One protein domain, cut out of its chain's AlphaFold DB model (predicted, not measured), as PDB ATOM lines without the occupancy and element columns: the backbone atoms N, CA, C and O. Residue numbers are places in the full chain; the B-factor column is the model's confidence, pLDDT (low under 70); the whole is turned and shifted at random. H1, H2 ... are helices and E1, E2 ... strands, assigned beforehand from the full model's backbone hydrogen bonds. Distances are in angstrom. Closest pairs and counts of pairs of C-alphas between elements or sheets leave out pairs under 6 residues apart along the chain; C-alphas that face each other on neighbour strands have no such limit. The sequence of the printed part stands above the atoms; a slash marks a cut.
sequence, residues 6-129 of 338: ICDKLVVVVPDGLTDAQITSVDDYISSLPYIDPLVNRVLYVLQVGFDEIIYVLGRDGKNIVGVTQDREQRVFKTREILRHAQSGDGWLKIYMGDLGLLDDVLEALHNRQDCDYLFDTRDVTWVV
ATOM      1  N   ILE A   6      21.788  47.343   0.032       66.00
ATOM      2  CA  ILE A   6      22.777  46.302  -0.229       66.00
ATOM      3  C   ILE A   6      23.077  45.613   1.097       66.00
ATOM      4  O   ILE A   6      23.622  46.224   2.013       66.00
ATOM      5  N   CYS A   7      22.692  44.349   1.188       75.19
ATOM      6  CA  CYS A   7      23.087  43.458   2.260       75.19
ATOM      7  C   CYS A   7      24.479  42.912   1.923       75.19
ATOM      8  O   CYS A   7      24.696  42.328   0.857       75.19
ATOM      9  N   ASP A   8      25.447  43.116   2.814       73.69
ATOM     10  CA  ASP A   8      26.796  42.601   2.587       73.69
ATOM     11  C   ASP A   8      26.810  41.075   2.674       73.69
ATOM     12  O   ASP A   8      27.534  40.424   1.922       73.69
ATOM     13  N   LYS A   9      25.986  40.501   3.562       76.00
ATOM     14  CA  LYS A   9      25.927  39.060   3.765       76.00
ATOM     15  C   LYS A   9      24.554  38.579   4.223       76.00
ATOM     16  O   LYS A   9      24.049  39.038   5.241       76.00
ATOM     17  N   LEU A  10      24.006  37.577   3.547       78.06
ATOM     18  CA  LEU A  10      22.860  36.811   4.023       78.06
ATOM     19  C   LEU A  10      23.335  35.490   4.624       78.06
ATOM     20  O   LEU A  10      24.067  34.724   3.992       78.06
ATOM     21  N   VAL A  11      22.881  35.192   5.835       76.69
ATOM     22  CA  VAL A  11      23.036  33.869   6.438       76.69
ATOM     23  C   VAL A  11      21.682  33.180   6.444       76.69
ATOM     24  O   VAL A  11      20.751  33.660   7.082       76.69
ATOM     25  N   VAL A  12      21.572  32.056   5.738       76.69
ATOM     26  CA  VAL A  12      20.354  31.238   5.719       76.69
ATOM     27  C   VAL A  12      20.559  30.050   6.641       76.69
ATOM     28  O   VAL A  12      21.394  29.182   6.381       76.69
ATOM     29  N   VAL A  13      19.805  30.009   7.730       74.56
ATOM     30  CA  VAL A  13      19.764  28.880   8.651       74.56
ATOM     31  C   VAL A  13      18.551  28.036   8.297       74.56
ATOM     32  O   VAL A  13      17.423  28.523   8.345       74.56
ATOM     33  N   VAL A  14      18.772  26.761   7.979       70.50
ATOM     34  CA  VAL A  14      17.675  25.813   7.756       70.50
ATOM     35  C   VAL A  14      17.583  24.875   8.959       70.50
ATOM     36  O   VAL A  14      18.453  24.019   9.139       70.50
ATOM     37  N   PRO A  15      16.574  25.058   9.822       60.44
ATOM     38  CA  PRO A  15      16.454  24.379  11.098       60.44
ATOM     39  C   PRO A  15      15.904  22.941  11.031       60.44
ATOM     40  O   PRO A  15      15.823  22.297  12.086       60.44
ATOM     41  N   ASP A  16      15.560  22.415   9.846       56.81
ATOM     42  CA  ASP A  16      15.019  21.054   9.708       56.81
ATOM     43  C   ASP A  16      15.969  20.007  10.311       56.81
ATOM     44  O   ASP A  16      17.118  19.827   9.893       56.81
ATOM     45  N   GLY A  17      15.477  19.327  11.348       53.59
ATOM     46  CA  GLY A  17      16.194  18.257  12.031       53.59
ATOM     47  C   GLY A  17      17.451  18.687  12.795       53.59
ATOM     48  O   GLY A  17      18.272  17.818  13.096       53.59
ATOM     49  N   LEU A  18      17.632  19.977  13.123       56.03
ATOM     50  CA  LEU A  18      18.766  20.392  13.955       56.03
ATOM     51  C   LEU A  18      18.664  19.772  15.355       56.03
ATOM     52  O   LEU A  18      17.729  20.031  16.111       56.03
ATOM     53  N   THR A  19      19.668  18.976  15.707       59.09
ATOM     54  CA  THR A  19      19.900  18.501  17.078       59.09
ATOM     55  C   THR A  19      20.206  19.672  18.017       59.09
ATOM     56  O   THR A  19      20.690  20.716  17.577       59.09
ATOM     57  N   ASP A  20      20.033  19.490  19.329       67.69
ATOM     58  CA  ASP A  20      20.383  20.516  20.330       67.69
ATOM     59  C   ASP A  20      21.837  21.012  20.209       67.69
ATOM     60  O   ASP A  20      22.125  22.185  20.454       67.69
ATOM     61  N   ALA A  21      22.765  20.145  19.788       63.03
ATOM     62  CA  ALA A  21      24.159  20.513  19.538       63.03
ATOM     63  C   ALA A  21      24.303  21.472  18.343       63.03
ATOM     64  O   ALA A  21      25.102  22.403  18.380       63.03
ATOM     65  N   GLN A  22      23.501  21.282  17.297       59.59
ATOM     66  CA  GLN A  22      23.506  22.141  16.115       59.59
ATOM     67  C   GLN A  22      22.784  23.460  16.375       59.59
ATOM     68  O   GLN A  22      23.293  24.506  15.987       59.59
ATOM     69  N   ILE A  23      21.673  23.428  17.118       67.50
ATOM     70  CA  ILE A  23      21.037  24.637  17.658       67.50
ATOM     71  C   ILE A  23      22.054  25.432  18.481       67.50
ATOM     72  O   ILE A  23      22.137  26.645  18.336       67.50
ATOM     73  N   THR A  24      22.866  24.758  19.300       70.44
ATOM     74  CA  THR A  24      23.922  25.405  20.093       70.44
ATOM     75  C   THR A  24      25.013  26.008  19.206       70.44
ATOM     76  O   THR A  24      25.394  27.146  19.430       70.44
ATOM     77  N   SER A  25      25.452  25.325  18.145       63.69
ATOM     78  CA  SER A  25      26.424  25.897  17.201       63.69
ATOM     79  C   SER A  25      25.895  27.138  16.474       63.69
ATOM     80  O   SER A  25      26.662  28.066  16.222       63.69
ATOM     81  N   VAL A  26      24.609  27.160  16.113       63.06
ATOM     82  CA  VAL A  26      23.966  28.331  15.496       63.06
ATOM     83  C   VAL A  26      23.801  29.450  16.520       63.06
ATOM     84  O   VAL A  26      24.085  30.602  16.208       63.06
ATOM     85  N   ASP A  27      23.395  29.118  17.745       71.00
ATOM     86  CA  ASP A  27      23.291  30.059  18.863       71.00
ATOM     87  C   ASP A  27      24.650  30.694  19.189       71.00
ATOM     88  O   ASP A  27      24.728  31.906  19.369       71.00
ATOM     89  N   ASP A  28      25.734  29.917  19.170       73.31
ATOM     90  CA  ASP A  28      27.104  30.401  19.366       73.31
ATOM     91  C   ASP A  28      27.577  31.270  18.190       73.31
ATOM     92  O   ASP A  28      28.177  32.323  18.409       73.31
ATOM     93  N   TYR A  29      27.266  30.894  16.941       68.50
ATOM     94  CA  TYR A  29      27.573  31.720  15.769       68.50
ATOM     95  C   TYR A  29      26.835  33.054  15.830       68.50
ATOM     96  O   TYR A  29      27.463  34.109  15.728       68.50
ATOM     97  N   ILE A  30      25.521  33.019  16.070       67.81
ATOM     98  CA  ILE A  30      24.723  34.222  16.259       67.81
ATOM     99  C   ILE A  30      25.330  35.003  17.415       67.81
ATOM    100  O   ILE A  30      25.565  36.186  17.237       67.81
ATOM    101  N   SER A  31      25.659  34.388  18.558       69.50
ATOM    102  CA  SER A  31      26.334  35.000  19.728       69.50
ATOM    103  C   SER A  31      27.702  35.628  19.432       69.50
ATOM    104  O   SER A  31      28.099  36.560  20.126       69.50
ATOM    105  N   SER A  32      28.396  35.179  18.386       68.69
ATOM    106  CA  SER A  32      29.680  35.741  17.948       68.69
ATOM    107  C   SER A  32      29.546  37.007  17.095       68.69
ATOM    108  O   SER A  32      30.532  37.716  16.894       68.69
ATOM    109  N   LEU A  33      28.338  37.302  16.597       65.12
ATOM    110  CA  LEU A  33      28.082  38.511  15.823       65.12
ATOM    111  C   LEU A  33      28.371  39.784  16.652       65.12
ATOM    112  O   LEU A  33      28.058  39.798  17.848       65.12
ATOM    113  N   PRO A  34      28.946  40.839  16.030       58.78
ATOM    114  CA  PRO A  34      29.386  42.068  16.691       58.78
ATOM    115  C   PRO A  34      28.393  42.640  17.711       58.78
ATOM    116  O   PRO A  34      27.189  42.687  17.454       58.78
ATOM    117  N   TYR A  35      28.921  43.109  18.847       57.69
ATOM    118  CA  TYR A  35      28.174  43.885  19.841       57.69
ATOM    119  C   TYR A  35      27.814  45.260  19.273       57.69
ATOM    120  O   TYR A  35      28.648  45.906  18.637       57.69
ATOM    121  N   ILE A  36      26.581  45.698  19.512       55.84
ATOM    122  CA  ILE A  36      26.047  46.940  18.959       55.84
ATOM    123  C   ILE A  36      25.528  47.778  20.113       55.84
ATOM    124  O   ILE A  36      24.735  47.300  20.927       55.84
ATOM    125  N   ASP A  37      26.014  49.014  20.172       52.72
ATOM    126  CA  ASP A  37      25.611  50.001  21.159       52.72
ATOM    127  C   ASP A  37      24.131  50.389  20.942       52.72
ATOM    128  O   ASP A  37      23.791  50.891  19.864       52.72
ATOM    129  N   PRO A  38      23.247  50.191  21.938       52.78
ATOM    130  CA  PRO A  38      21.826  50.534  21.849       52.78
ATOM    131  C   PRO A  38      21.546  52.033  21.637       52.78
ATOM    132  O   PRO A  38      20.397  52.405  21.414       52.78
ATOM    133  N   LEU A  39      22.558  52.905  21.699       54.69
ATOM    134  CA  LEU A  39      22.418  54.346  21.456       54.69
ATOM    135  C   LEU A  39      22.324  54.734  19.974       54.69
ATOM    136  O   LEU A  39      22.110  55.908  19.662       54.69
ATOM    137  N   VAL A  40      22.470  53.784  19.051       58.91
ATOM    138  CA  VAL A  40      22.390  54.052  17.616       58.91
ATOM    139  C   VAL A  40      21.137  53.375  17.056       58.91
ATOM    140  O   VAL A  40      21.084  52.154  16.983       58.91
ATOM    141  N   ASN A  41      20.145  54.158  16.607       68.50
ATOM    142  CA  ASN A  41      18.938  53.694  15.887       68.50
ATOM    143  C   ASN A  41      19.273  53.116  14.492       68.50
ATOM    144  O   ASN A  41      18.608  53.426  13.506       68.50
ATOM    145  N   ARG A  42      20.342  52.331  14.370       74.69
ATOM    146  CA  ARG A  42      20.769  51.692  13.129       74.69
ATOM    147  C   ARG A  42      20.473  50.209  13.187       74.69
ATOM    148  O   ARG A  42      20.776  49.539  14.167       74.69
ATOM    149  N   VAL A  43      19.911  49.707  12.097       74.12
ATOM    150  CA  VAL A  43      19.642  48.288  11.905       74.12
ATOM    151  C   VAL A  43      20.886  47.666  11.298       74.12
ATOM    152  O   VAL A  43      21.298  48.031  10.197       74.12
ATOM    153  N   LEU A  44      21.489  46.740  12.032       71.12
ATOM    154  CA  LEU A  44      22.678  46.020  11.572       71.12
ATOM    155  C   LEU A  44      22.359  44.590  11.147       71.12
ATOM    156  O   LEU A  44      23.037  44.035  10.280       71.12
ATOM    157  N   TYR A  45      21.297  44.017  11.721       79.12
ATOM    158  CA  TYR A  45      20.746  42.749  11.269       79.12
ATOM    159  C   TYR A  45      19.233  42.836  11.120       79.12
ATOM    160  O   TYR A  45      18.549  43.450  11.940       79.12
ATOM    161  N   VAL A  46      18.711  42.162  10.102       83.38
ATOM    162  CA  VAL A  46      17.292  41.816  10.010       83.38
ATOM    163  C   VAL A  46      17.186  40.302  10.063       83.38
ATOM    164  O   VAL A  46      17.870  39.605   9.315       83.38
ATOM    165  N   LEU A  47      16.356  39.797  10.967       83.69
ATOM    166  CA  LEU A  47      16.005  38.385  11.044       83.69
ATOM    167  C   LEU A  47      14.634  38.204  10.409       83.69
ATOM    168  O   LEU A  47      13.702  38.905  10.785       83.69
ATOM    169  N   GLN A  48      14.516  37.262   9.486       81.69
ATOM    170  CA  GLN A  48      13.245  36.799   8.944       81.69
ATOM    171  C   GLN A  48      13.070  35.339   9.358       81.69
ATOM    172  O   GLN A  48      13.903  34.495   9.019       81.69
ATOM    173  N   VAL A  49      12.023  35.068  10.134       78.06
ATOM    174  CA  VAL A  49      11.654  33.744  10.635       78.06
ATOM    175  C   VAL A  49      10.438  33.271   9.845       78.06
ATOM    176  O   VAL A  49       9.338  33.795  10.014       78.06
ATOM    177  N   GLY A  50      10.640  32.297   8.954       71.94
ATOM    178  CA  GLY A  50       9.612  31.918   7.979       71.94
ATOM    179  C   GLY A  50       9.160  33.118   7.134       71.94
ATOM    180  O   GLY A  50       9.979  33.950   6.748       71.94
ATOM    181  N   PHE A  51       7.858  33.217   6.864       66.94
ATOM    182  CA  PHE A  51       7.279  34.305   6.063       66.94
ATOM    183  C   PHE A  51       6.740  35.476   6.893       66.94
ATOM    184  O   PHE A  51       6.605  36.581   6.382       66.94
ATOM    185  N   ASP A  52       6.447  35.261   8.173       70.25
ATOM    186  CA  ASP A  52       5.564  36.178   8.899       70.25
ATOM    187  C   ASP A  52       6.298  37.064   9.907       70.25
ATOM    188  O   ASP A  52       5.875  38.191  10.170       70.25
ATOM    189  N   GLU A  53       7.404  36.588  10.484       79.38
ATOM    190  CA  GLU A  53       8.063  37.293  11.579       79.38
ATOM    191  C   GLU A  53       9.381  37.922  11.121       79.38
ATOM    192  O   GLU A  53      10.355  37.242  10.796       79.38
ATOM    193  N   ILE A  54       9.413  39.258  11.130       82.69
ATOM    194  CA  ILE A  54      10.612  40.055  10.859       82.69
ATOM    195  C   ILE A  54      11.028  40.788  12.135       82.69
ATOM    196  O   ILE A  54      10.235  41.528  12.724       82.69
ATOM    197  N   ILE A  55      12.287  40.609  12.532       84.38
ATOM    198  CA  ILE A  55      12.892  41.221  13.717       84.38
ATOM    199  C   ILE A  55      14.057  42.115  13.278       84.38
ATOM    200  O   ILE A  55      15.066  41.643  12.749       84.38
ATOM    201  N   TYR A  56      13.936  43.414  13.541       83.62
ATOM    202  CA  TYR A  56      14.987  44.414  13.352       83.62
ATOM    203  C   TYR A  56      15.908  44.399  14.559       83.62
ATOM    204  O   TYR A  56      15.514  44.806  15.651       83.62
ATOM    205  N   VAL A  57      17.131  43.918  14.387       80.81
ATOM    206  CA  VAL A  57      18.066  43.783  15.501       80.81
ATOM    207  C   VAL A  57      18.761  45.111  15.745       80.81
ATOM    208  O   VAL A  57      19.493  45.612  14.890       80.81
ATOM    209  N   LEU A  58      18.544  45.647  16.944       76.56
ATOM    210  CA  LEU A  58      19.184  46.869  17.431       76.56
ATOM    211  C   LEU A  58      20.455  46.562  18.222       76.56
ATOM    212  O   LEU A  58      21.357  47.386  18.302       76.56
ATOM    213  N   GLY A  59      20.537  45.373  18.818       74.50
ATOM    214  CA  GLY A  59      21.689  44.973  19.609       74.50
ATOM    215  C   GLY A  59      21.438  43.701  20.401       74.50
ATOM    216  O   GLY A  59      20.666  42.832  19.987       74.50
ATOM    217  N   ARG A  60      22.135  43.562  21.533       72.38
ATOM    218  CA  ARG A  60      22.119  42.338  22.344       72.38
ATOM    219  C   ARG A  60      22.119  42.629  23.831       72.38
ATOM    220  O   ARG A  60      22.767  43.570  24.279       72.38
ATOM    221  N   ASP A  61      21.466  41.746  24.574       74.88
ATOM    222  CA  ASP A  61      21.507  41.693  26.033       74.88
ATOM    223  C   ASP A  61      22.019  40.311  26.462       74.88
ATOM    224  O   ASP A  61      21.308  39.299  26.407       74.88
ATOM    225  N   GLY A  62      23.314  40.240  26.778       74.06
ATOM    226  CA  GLY A  62      24.024  38.975  26.953       74.06
ATOM    227  C   GLY A  62      23.975  38.121  25.679       74.06
ATOM    228  O   GLY A  62      24.499  38.518  24.641       74.06
ATOM    229  N   LYS A  63      23.349  36.938  25.759       71.75
ATOM    230  CA  LYS A  63      23.135  36.041  24.604       71.75
ATOM    231  C   LYS A  63      21.847  36.340  23.829       71.75
ATOM    232  O   LYS A  63      21.630  35.767  22.765       71.75
ATOM    233  N   ASN A  64      20.984  37.205  24.358       77.62
ATOM    234  CA  ASN A  64      19.683  37.482  23.771       77.62
ATOM    235  C   ASN A  64      19.773  38.597  22.733       77.62
ATOM    236  O   ASN A  64      20.647  39.463  22.784       77.62
ATOM    237  N   ILE A  65      18.840  38.571  21.793       80.25
ATOM    238  CA  ILE A  65      18.708  39.556  20.728       80.25
ATOM    239  C   ILE A  65      17.754  40.640  21.215       80.25
ATOM    240  O   ILE A  65      16.644  40.338  21.643       80.25
ATOM    241  N   VAL A  66      18.179  41.898  21.159       81.19
ATOM    242  CA  VAL A  66      17.297  43.042  21.394       81.19
ATOM    243  C   VAL A  66      16.863  43.542  20.031       81.19
ATOM    244  O   VAL A  66      17.697  43.959  19.222       81.19
ATOM    245  N   GLY A  67      15.566  43.472  19.763       83.06
ATOM    246  CA  GLY A  67      15.040  43.835  18.462       83.06
ATOM    247  C   GLY A  67      13.660  44.449  18.533       83.06
ATOM    248  O   GLY A  67      13.011  44.453  19.578       83.06
ATOM    249  N   VAL A  68      13.242  44.982  17.398       84.88
ATOM    250  CA  VAL A  68      11.915  45.546  17.173       84.88
ATOM    251  C   VAL A  68      11.205  44.665  16.155       84.88
ATOM    252  O   VAL A  68      11.826  44.239  15.186       84.88
ATOM    253  N   THR A  69       9.934  44.358  16.371       84.00
ATOM    254  CA  THR A  69       9.097  43.625  15.407       84.00
ATOM    255  C   THR A  69       8.360  44.582  14.466       84.00
ATOM    256  O   THR A  69       8.412  45.804  14.620       84.00
ATOM    257  N   GLN A  70       7.690  44.055  13.436       76.81
ATOM    258  CA  GLN A  70       6.959  44.862  12.439       76.81
ATOM    259  C   GLN A  70       5.855  45.753  13.042       76.81
ATOM    260  O   GLN A  70       5.566  46.831  12.522       76.81
ATOM    261  N   ASP A  71       5.275  45.322  14.161       78.94
ATOM    262  CA  ASP A  71       4.309  46.045  14.999       78.94
ATOM    263  C   ASP A  71       4.950  47.162  15.851       78.94
ATOM    264  O   ASP A  71       4.266  47.823  16.629       78.94
ATOM    265  N   ARG A  72       6.251  47.428  15.655       78.38
ATOM    266  CA  ARG A  72       7.062  48.427  16.369       78.38
ATOM    267  C   ARG A  72       7.230  48.142  17.859       78.38
ATOM    268  O   ARG A  72       7.577  49.042  18.624       78.38
ATOM    269  N   GLU A  73       7.041  46.895  18.278       83.12
ATOM    270  CA  GLU A  73       7.319  46.502  19.652       83.12
ATOM    271  C   GLU A  73       8.787  46.121  19.841       83.12
ATOM    272  O   GLU A  73       9.301  45.201  19.208       83.12
ATOM    273  N   GLN A  74       9.472  46.819  20.748       84.62
ATOM    274  CA  GLN A  74      10.812  46.434  21.175       84.62
ATOM    275  C   GLN A  74      10.723  45.311  22.209       84.62
ATOM    276  O   GLN A  74      10.089  45.461  23.256       84.62
ATOM    277  N   ARG A  75      11.396  44.192  21.942       85.69
ATOM    278  CA  ARG A  75      11.407  43.015  22.813       85.69
ATOM    279  C   ARG A  75      12.800  42.384  22.862       85.69
ATOM    280  O   ARG A  75      13.677  42.664  22.042       85.69
ATOM    281  N   VAL A  76      13.002  41.529  23.862       84.62
ATOM    282  CA  VAL A  76      14.204  40.698  23.998       84.62
ATOM    283  C   VAL A  76      13.851  39.280  23.566       84.62
ATOM    284  O   VAL A  76      12.968  38.657  24.152       84.62
ATOM    285  N   PHE A  77      14.551  38.769  22.561       83.88
ATOM    286  CA  PHE A  77      14.318  37.461  21.963       83.88
ATOM    287  C   PHE A  77      15.444  36.504  22.331       83.88
ATOM    288  O   PHE A  77      16.628  36.827  22.197       83.88
ATOM    289  N   LYS A  78      15.094  35.285  22.748       84.50
ATOM    290  CA  LYS A  78      16.096  34.229  22.899       84.50
ATOM    291  C   LYS A  78      16.322  33.569  21.545       84.50
ATOM    292  O   LYS A  78      15.380  33.058  20.946       84.50
ATOM    293  N   THR A  79      17.572  33.472  21.104       76.12
ATOM    294  CA  THR A  79      17.932  32.813  19.835       76.12
ATOM    295  C   THR A  79      17.352  31.399  19.732       76.12
ATOM    296  O   THR A  79      16.842  30.998  18.691       76.12
ATOM    297  N   ARG A  80      17.358  30.642  20.837       75.00
ATOM    298  CA  ARG A  80      16.759  29.300  20.896       75.00
ATOM    299  C   ARG A  80      15.248  29.288  20.673       75.00
ATOM    300  O   ARG A  80      14.737  28.299  20.164       75.00
ATOM    301  N   GLU A  81      14.532  30.334  21.074       79.12
ATOM    302  CA  GLU A  81      13.089  30.452  20.834       79.12
ATOM    303  C   GLU A  81      12.828  30.748  19.353       79.12
ATOM    304  O   GLU A  81      12.025  30.047  18.746       79.12
ATOM    305  N   ILE A  82      13.605  31.657  18.751       78.00
ATOM    306  CA  ILE A  82      13.577  31.950  17.307       78.00
ATOM    307  C   ILE A  82      13.831  30.673  16.488       78.00
ATOM    308  O   ILE A  82      13.063  30.329  15.593       78.00
ATOM    309  N   LEU A  83      14.885  29.922  16.826       73.75
ATOM    310  CA  LEU A  83      15.236  28.686  16.119       73.75
ATOM    311  C   LEU A  83      14.174  27.593  16.292       73.75
ATOM    312  O   LEU A  83      13.881  26.881  15.337       73.75
ATOM    313  N   ARG A  84      13.570  27.462  17.480       73.25
ATOM    314  CA  ARG A  84      12.454  26.527  17.706       73.25
ATOM    315  C   ARG A  84      11.204  26.925  16.934       73.25
ATOM    316  O   ARG A  84      10.511  26.043  16.441       73.25
ATOM    317  N   HIS A  85      10.927  28.222  16.814       72.06
ATOM    318  CA  HIS A  85       9.815  28.702  16.007       72.06
ATOM    319  C   HIS A  85      10.023  28.334  14.535       72.06
ATOM    320  O   HIS A  85       9.157  27.701  13.929       72.06
ATOM    321  N   ALA A  86      11.232  28.569  14.021       68.69
ATOM    322  CA  ALA A  86      11.636  28.144  12.688       68.69
ATOM    323  C   ALA A  86      11.593  26.603  12.503       68.69
ATOM    324  O   ALA A  86      11.366  26.123  11.405       68.69
ATOM    325  N   GLN A  87      11.730  25.788  13.557       67.12
ATOM    326  CA  GLN A  87      11.521  24.329  13.458       67.12
ATOM    327  C   GLN A  87      10.049  23.901  13.348       67.12
ATOM    328  O   GLN A  87       9.779  22.758  12.978       67.12
ATOM    329  N   SER A  88       9.105  24.761  13.734       58.09
ATOM    330  CA  SER A  88       7.689  24.403  13.904       58.09
ATOM    331  C   SER A  88       6.774  24.756  12.719       58.09
ATOM    332  O   SER A  88       5.603  24.388  12.760       58.09
ATOM    333  N   GLY A  89       7.293  25.422  11.677       54.19
ATOM    334  CA  GLY A  89       6.546  25.869  10.482       54.19
ATOM    335  C   GLY A  89       7.272  25.572   9.159       54.19
ATOM    336  O   GLY A  89       8.016  24.598   9.084       54.19
ATOM    337  N   ASP A  90       7.108  26.425   8.137       55.56
ATOM    338  CA  ASP A  90       7.807  26.375   6.823       55.56
ATOM    339  C   ASP A  90       9.307  26.731   6.916       55.56
ATOM    340  O   ASP A  90       9.890  27.368   6.043       55.56
ATOM    341  N   GLY A  91       9.913  26.467   8.070       63.75
ATOM    342  CA  GLY A  91      10.766  27.467   8.673       63.75
ATOM    343  C   GLY A  91      12.222  27.380   8.263       63.75
ATOM    344  O   GLY A  91      12.897  26.361   8.369       63.75
ATOM    345  N   TRP A  92      12.699  28.544   7.864       70.25
ATOM    346  CA  TRP A  92      14.078  28.958   7.722       70.25
ATOM    347  C   TRP A  92      14.252  30.246   8.529       70.25
ATOM    348  O   TRP A  92      13.287  30.939   8.854       70.25
ATOM    349  N   LEU A  93      15.493  30.548   8.892       79.00
ATOM    350  CA  LEU A  93      15.872  31.824   9.480       79.00
ATOM    351  C   LEU A  93      16.861  32.494   8.530       79.00
ATOM    352  O   LEU A  93      18.000  32.042   8.401       79.00
ATOM    353  N   LYS A  94      16.433  33.569   7.866       81.31
ATOM    354  CA  LYS A  94      17.323  34.442   7.094       81.31
ATOM    355  C   LYS A  94      17.831  35.561   7.996       81.31
ATOM    356  O   LYS A  94      17.053  36.228   8.672       81.31
ATOM    357  N   ILE A  95      19.142  35.758   8.004       81.56
ATOM    358  CA  ILE A  95      19.829  36.819   8.739       81.56
ATOM    359  C   ILE A  95      20.500  37.711   7.705       81.56
ATOM    360  O   ILE A  95      21.550  37.364   7.162       81.56
ATOM    361  N   TYR A  96      19.886  38.852   7.421       80.62
ATOM    362  CA  TYR A  96      20.454  39.871   6.547       80.62
ATOM    363  C   TYR A  96      21.418  40.717   7.370       80.62
ATOM    364  O   TYR A  96      21.018  41.293   8.382       80.62
ATOM    365  N   MET A  97      22.685  40.770   6.965       77.94
ATOM    366  CA  MET A  97      23.754  41.454   7.682       77.94
ATOM    367  C   MET A  97      24.356  42.569   6.834       77.94
ATOM    368  O   MET A  97      24.737  42.372   5.678       77.94
ATOM    369  N   GLY A  98      24.502  43.737   7.446       74.19
ATOM    370  CA  GLY A  98      25.142  44.890   6.829       74.19
ATOM    371  C   GLY A  98      24.775  46.168   7.560       74.19
ATOM    372  O   GLY A  98      23.989  46.167   8.502       74.19
ATOM    373  N   ASP A  99      25.326  47.287   7.117       74.31
ATOM    374  CA  ASP A  99      24.856  48.592   7.570       74.31
ATOM    375  C   ASP A  99      23.549  48.946   6.844       74.31
ATOM    376  O   ASP A  99      23.543  49.622   5.815       74.31
ATOM    377  N   LEU A 100      22.425  48.438   7.362       75.69
ATOM    378  CA  LEU A 100      21.114  48.551   6.716       75.69
ATOM    379  C   LEU A 100      20.459  49.922   6.953       75.69
ATOM    380  O   LEU A 100      19.335  50.149   6.509       75.69
ATOM    381  N   GLY A 101      21.150  50.870   7.593       77.00
ATOM    382  CA  GLY A 101      20.685  52.243   7.809       77.00
ATOM    383  C   GLY A 101      19.822  52.423   9.059       77.00
ATOM    384  O   GLY A 101      19.890  51.625   9.990       77.00
ATOM    385  N   LEU A 102      19.052  53.515   9.113       81.06
ATOM    386  CA  LEU A 102      18.250  53.869  10.287       81.06
ATOM    387  C   LEU A 102      16.993  52.998  10.412       81.06
ATOM    388  O   LEU A 102      16.401  52.610   9.406       81.06
ATOM    389  N   LEU A 103      16.578  52.721  11.651       78.94
ATOM    390  CA  LEU A 103      15.415  51.889  11.971       78.94
ATOM    391  C   LEU A 103      14.133  52.394  11.310       78.94
ATOM    392  O   LEU A 103      13.435  51.597  10.691       78.94
ATOM    393  N   ASP A 104      13.851  53.693  11.391       78.25
ATOM    394  CA  ASP A 104      12.631  54.265  10.816       78.25
ATOM    395  C   ASP A 104      12.584  54.087   9.291       78.25
ATOM    396  O   ASP A 104      11.559  53.662   8.760       78.25
ATOM    397  N   ASP A 105      13.713  54.290   8.599       77.88
ATOM    398  CA  ASP A 105      13.817  54.092   7.146       77.88
ATOM    399  C   ASP A 105      13.589  52.624   6.750       77.88
ATOM    400  O   ASP A 105      13.012  52.325   5.705       77.88
ATOM    401  N   VAL A 106      14.100  51.687   7.556       77.25
ATOM    402  CA  VAL A 106      13.953  50.244   7.309       77.25
ATOM    403  C   VAL A 106      12.524  49.788   7.611       77.25
ATOM    404  O   VAL A 106      11.944  49.056   6.809       77.25
ATOM    405  N   LEU A 107      11.936  50.256   8.717       76.88
ATOM    406  CA  LEU A 107      10.548  49.984   9.085       76.88
ATOM    407  C   LEU A 107       9.583  50.504   8.021       76.88
ATOM    408  O   LEU A 107       8.682  49.771   7.630       76.88
ATOM    409  N   GLU A 108       9.773  51.728   7.521       76.31
ATOM    410  CA  GLU A 108       8.936  52.300   6.460       76.31
ATOM    411  C   GLU A 108       9.026  51.487   5.159       76.31
ATOM    412  O   GLU A 108       8.009  51.230   4.513       76.31
ATOM    413  N   ALA A 109      10.223  51.009   4.807       71.06
ATOM    414  CA  ALA A 109      10.430  50.194   3.613       71.06
ATOM    415  C   ALA A 109       9.753  48.807   3.692       71.06
ATOM    416  O   ALA A 109       9.377  48.249   2.656       71.06
ATOM    417  N   LEU A 110       9.573  48.265   4.904       67.31
ATOM    418  CA  LEU A 110       9.028  46.926   5.162       67.31
ATOM    419  C   LEU A 110       7.585  46.904   5.682       67.31
ATOM    420  O   LEU A 110       6.970  45.843   5.668       67.31
ATOM    421  N   HIS A 111       7.009  48.045   6.081       60.69
ATOM    422  CA  HIS A 111       5.712  48.138   6.776       60.69
ATOM    423  C   HIS A 111       4.518  47.494   6.039       60.69
ATOM    424  O   HIS A 111       3.489  47.245   6.653       60.69
ATOM    425  N   ASN A 112       4.651  47.201   4.739       56.12
ATOM    426  CA  ASN A 112       3.617  46.575   3.907       56.12
ATOM    427  C   ASN A 112       4.094  45.308   3.172       56.12
ATOM    428  O   ASN A 112       3.463  44.903   2.195       56.12
ATOM    429  N   ARG A 113       5.229  44.710   3.559       60.47
ATOM    430  CA  ARG A 113       5.784  43.539   2.867       60.47
ATOM    431  C   ARG A 113       5.847  42.331   3.787       60.47
ATOM    432  O   ARG A 113       6.314  42.425   4.913       60.47
ATOM    433  N   GLN A 114       5.413  41.198   3.245       58.78
ATOM    434  CA  GLN A 114       5.551  39.883   3.871       58.78
ATOM    435  C   GLN A 114       6.925  39.252   3.595       58.78
ATOM    436  O   GLN A 114       7.216  38.188   4.112       58.78
ATOM    437  N   ASP A 115       7.787  39.884   2.788       63.09
ATOM    438  CA  ASP A 115       9.069  39.287   2.415       63.09
ATOM    439  C   ASP A 115      10.196  40.322   2.251       63.09
ATOM    440  O   ASP A 115      10.025  41.378   1.625       63.09
ATOM    441  N   CYS A 116      11.359  39.992   2.819       65.81
ATOM    442  CA  CYS A 116      12.596  40.768   2.755       65.81
ATOM    443  C   CYS A 116      13.345  40.596   1.425       65.81
ATOM    444  O   CYS A 116      14.176  41.448   1.097       65.81
ATOM    445  N   ASP A 117      13.049  39.550   0.645       63.59
ATOM    446  CA  ASP A 117      13.790  39.207  -0.579       63.59
ATOM    447  C   ASP A 117      13.769  40.323  -1.642       63.59
ATOM    448  O   ASP A 117      14.702  40.478  -2.423       63.59
ATOM    449  N   TYR A 118      12.749  41.184  -1.622       57.16
ATOM    450  CA  TYR A 118      12.603  42.307  -2.556       57.16
ATOM    451  C   TYR A 118      13.238  43.626  -2.080       57.16
ATOM    452  O   TYR A 118      12.987  44.675  -2.682       57.16
ATOM    453  N   LEU A 119      13.957  43.616  -0.957       62.28
ATOM    454  CA  LEU A 119      14.554  44.812  -0.347       62.28
ATOM    455  C   LEU A 119      16.070  44.745  -0.246       62.28
ATOM    456  O   LEU A 119      16.711  45.800  -0.245       62.28
ATOM    457  N   PHE A 120      16.622  43.538  -0.159       69.00
ATOM    458  CA  PHE A 120      18.040  43.328   0.069       69.00
ATOM    459  C   PHE A 120      18.712  42.657  -1.127       69.00
ATOM    460  O   PHE A 120      18.611  41.448  -1.313       69.00
ATOM    461  N   ASP A 121      19.476  43.436  -1.895       66.25
ATOM    462  CA  ASP A 121      20.445  42.857  -2.827       66.25
ATOM    463  C   ASP A 121      21.623  42.327  -2.008       66.25
ATOM    464  O   ASP A 121      22.309  43.091  -1.324       66.25
ATOM    465  N   THR A 122      21.844  41.016  -2.047       70.00
ATOM    466  CA  THR A 122      22.855  40.360  -1.216       70.00
ATOM    467  C   THR A 122      24.152  40.147  -1.992       70.00
ATOM    468  O   THR A 122      24.127  39.674  -3.122       70.00
ATOM    469  N   ARG A 123      25.305  40.470  -1.392       68.62
ATOM    470  CA  ARG A 123      26.624  40.237  -2.015       68.62
ATOM    471  C   ARG A 123      27.208  38.849  -1.756       68.62
ATOM    472  O   ARG A 123      27.891  38.317  -2.626       68.62
ATOM    473  N   ASP A 124      26.980  38.298  -0.566       71.19
ATOM    474  CA  ASP A 124      27.478  36.988  -0.134       71.19
ATOM    475  C   ASP A 124      26.372  36.196   0.570       71.19
ATOM    476  O   ASP A 124      25.647  36.744   1.400       71.19
ATOM    477  N   VAL A 125      26.256  34.898   0.281       72.00
ATOM    478  CA  VAL A 125      25.288  34.008   0.939       72.00
ATOM    479  C   VAL A 125      26.010  32.854   1.603       72.00
ATOM    480  O   VAL A 125      26.720  32.078   0.967       72.00
ATOM    481  N   THR A 126      25.774  32.698   2.902       74.94
ATOM    482  CA  THR A 126      26.257  31.560   3.680       74.94
ATOM    483  C   THR A 126      25.085  30.719   4.163       74.94
ATOM    484  O   THR A 126      24.212  31.195   4.880       74.94
ATOM    485  N   TRP A 127      25.109  29.436   3.820       72.38
ATOM    486  CA  TRP A 127      24.147  28.460   4.315       72.38
ATOM    487  C   TRP A 127      24.665  27.813   5.595       72.38
ATOM    488  O   TRP A 127      25.742  27.215   5.607       72.38
ATOM    489  N   VAL A 128      23.888  27.905   6.669       70.75
ATOM    490  CA  VAL A 128      24.165  27.238   7.942       70.75
ATOM    491  C   VAL A 128      23.194  26.077   8.079       70.75
ATOM    492  O   VAL A 128      22.014  26.240   8.384       70.75
ATOM    493  N   VAL A 129      23.711  24.883   7.809       68.62
ATOM    494  CA  VAL A 129      22.945  23.636   7.763       68.62
ATOM    495  C   VAL A 129      23.638  22.554   8.585       68.62
ATOM    496  O   VAL A 129      24.859  22.574   8.755       68.62
TER     497      VAL A 129
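This is residues 6 to 129 of the 338 residues of an uncharacterized protein of Anaerotruncus colihominis (UniProt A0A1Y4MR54). A strongly twisted sheet of seven strands forms the body, with H1 and H2 packed on one side of it, H1 reaching from E8 toward E4, and H3 covering E3 and E4 on the opposite face from H2. The longest strand, E3, bends sharply between the E5, E4 end of the sheet and the E2, E6, E1, E8 end, while the short E7 lies beside the first printed residues. The printed part has 124 residues, with three named helices and eight named strands in the order E1 H1 E2 E3 E4 E5 H2 E6 H3 E7 E8. The sheet order is E5, E4, E3, E2, E6, E1, E8, mixed, and the class is mixed, helices and strands. The whole is compact and rounded, with a radius of gyration of the C-alphas of 13.4 A and spans of 37 by 30 by 27 A.

E1, residues 9 to 13, begins with C-alpha 9 at (25.927, 39.060, 3.765). H1, residues 20 to 32, is 18.0 A long. E2 has residues 45 to 49, E3 residues 53 to 61 over 20.2 A, E4 residues 64 to 69 over 14.8 A, and E5 residues 74 to 77. H2 has residues 79 to 87, E6 residues 93 to 97, H3 residues 103 to 110 and E7 residues 120 to 122. E8, residues 125 to 128, ends with C-alpha 128 at (24.165, 27.238, 7.942).

E2, E3, E4 and E5 form a meander, each strand the antiparallel neighbour of the one before; N 47 and O 55 of E2 and E3 are 2.9 A apart, within hydrogen-bond range. E3 bends by 80 degrees at residue 58. E1, H1 and E2 form a split strand-helix-strand unit, two strands running the same way with E6 between them, with a right-handed crossover. E1 and E8 are parallel, with N 12 and O 126 at 2.9 A. H1 and H2 touch, closest at the C-alphas of Asp 27 and Thr 79, 6.1 A, at a steep tilt of 51 degrees, opposite ways. H1 stands only just at the sheet's level, at a height of 3.5 A. H3, at a height of 10.2 A, runs along E3 at 11 degrees on the local plane. In H1, H2 and H3 every O i to N i+4 pair is within hydrogen-bond range.

The C-alphas of Gly 17 and Leu 39, the two farthest apart, are 37.8 A apart. The printed part has no cut. The link from H1 to E2, 12 residues, is long. Mean pLDDT of the printed part is 71.6, and 46 residues are under 70, among them residues 29 to 41 and 110 to 121.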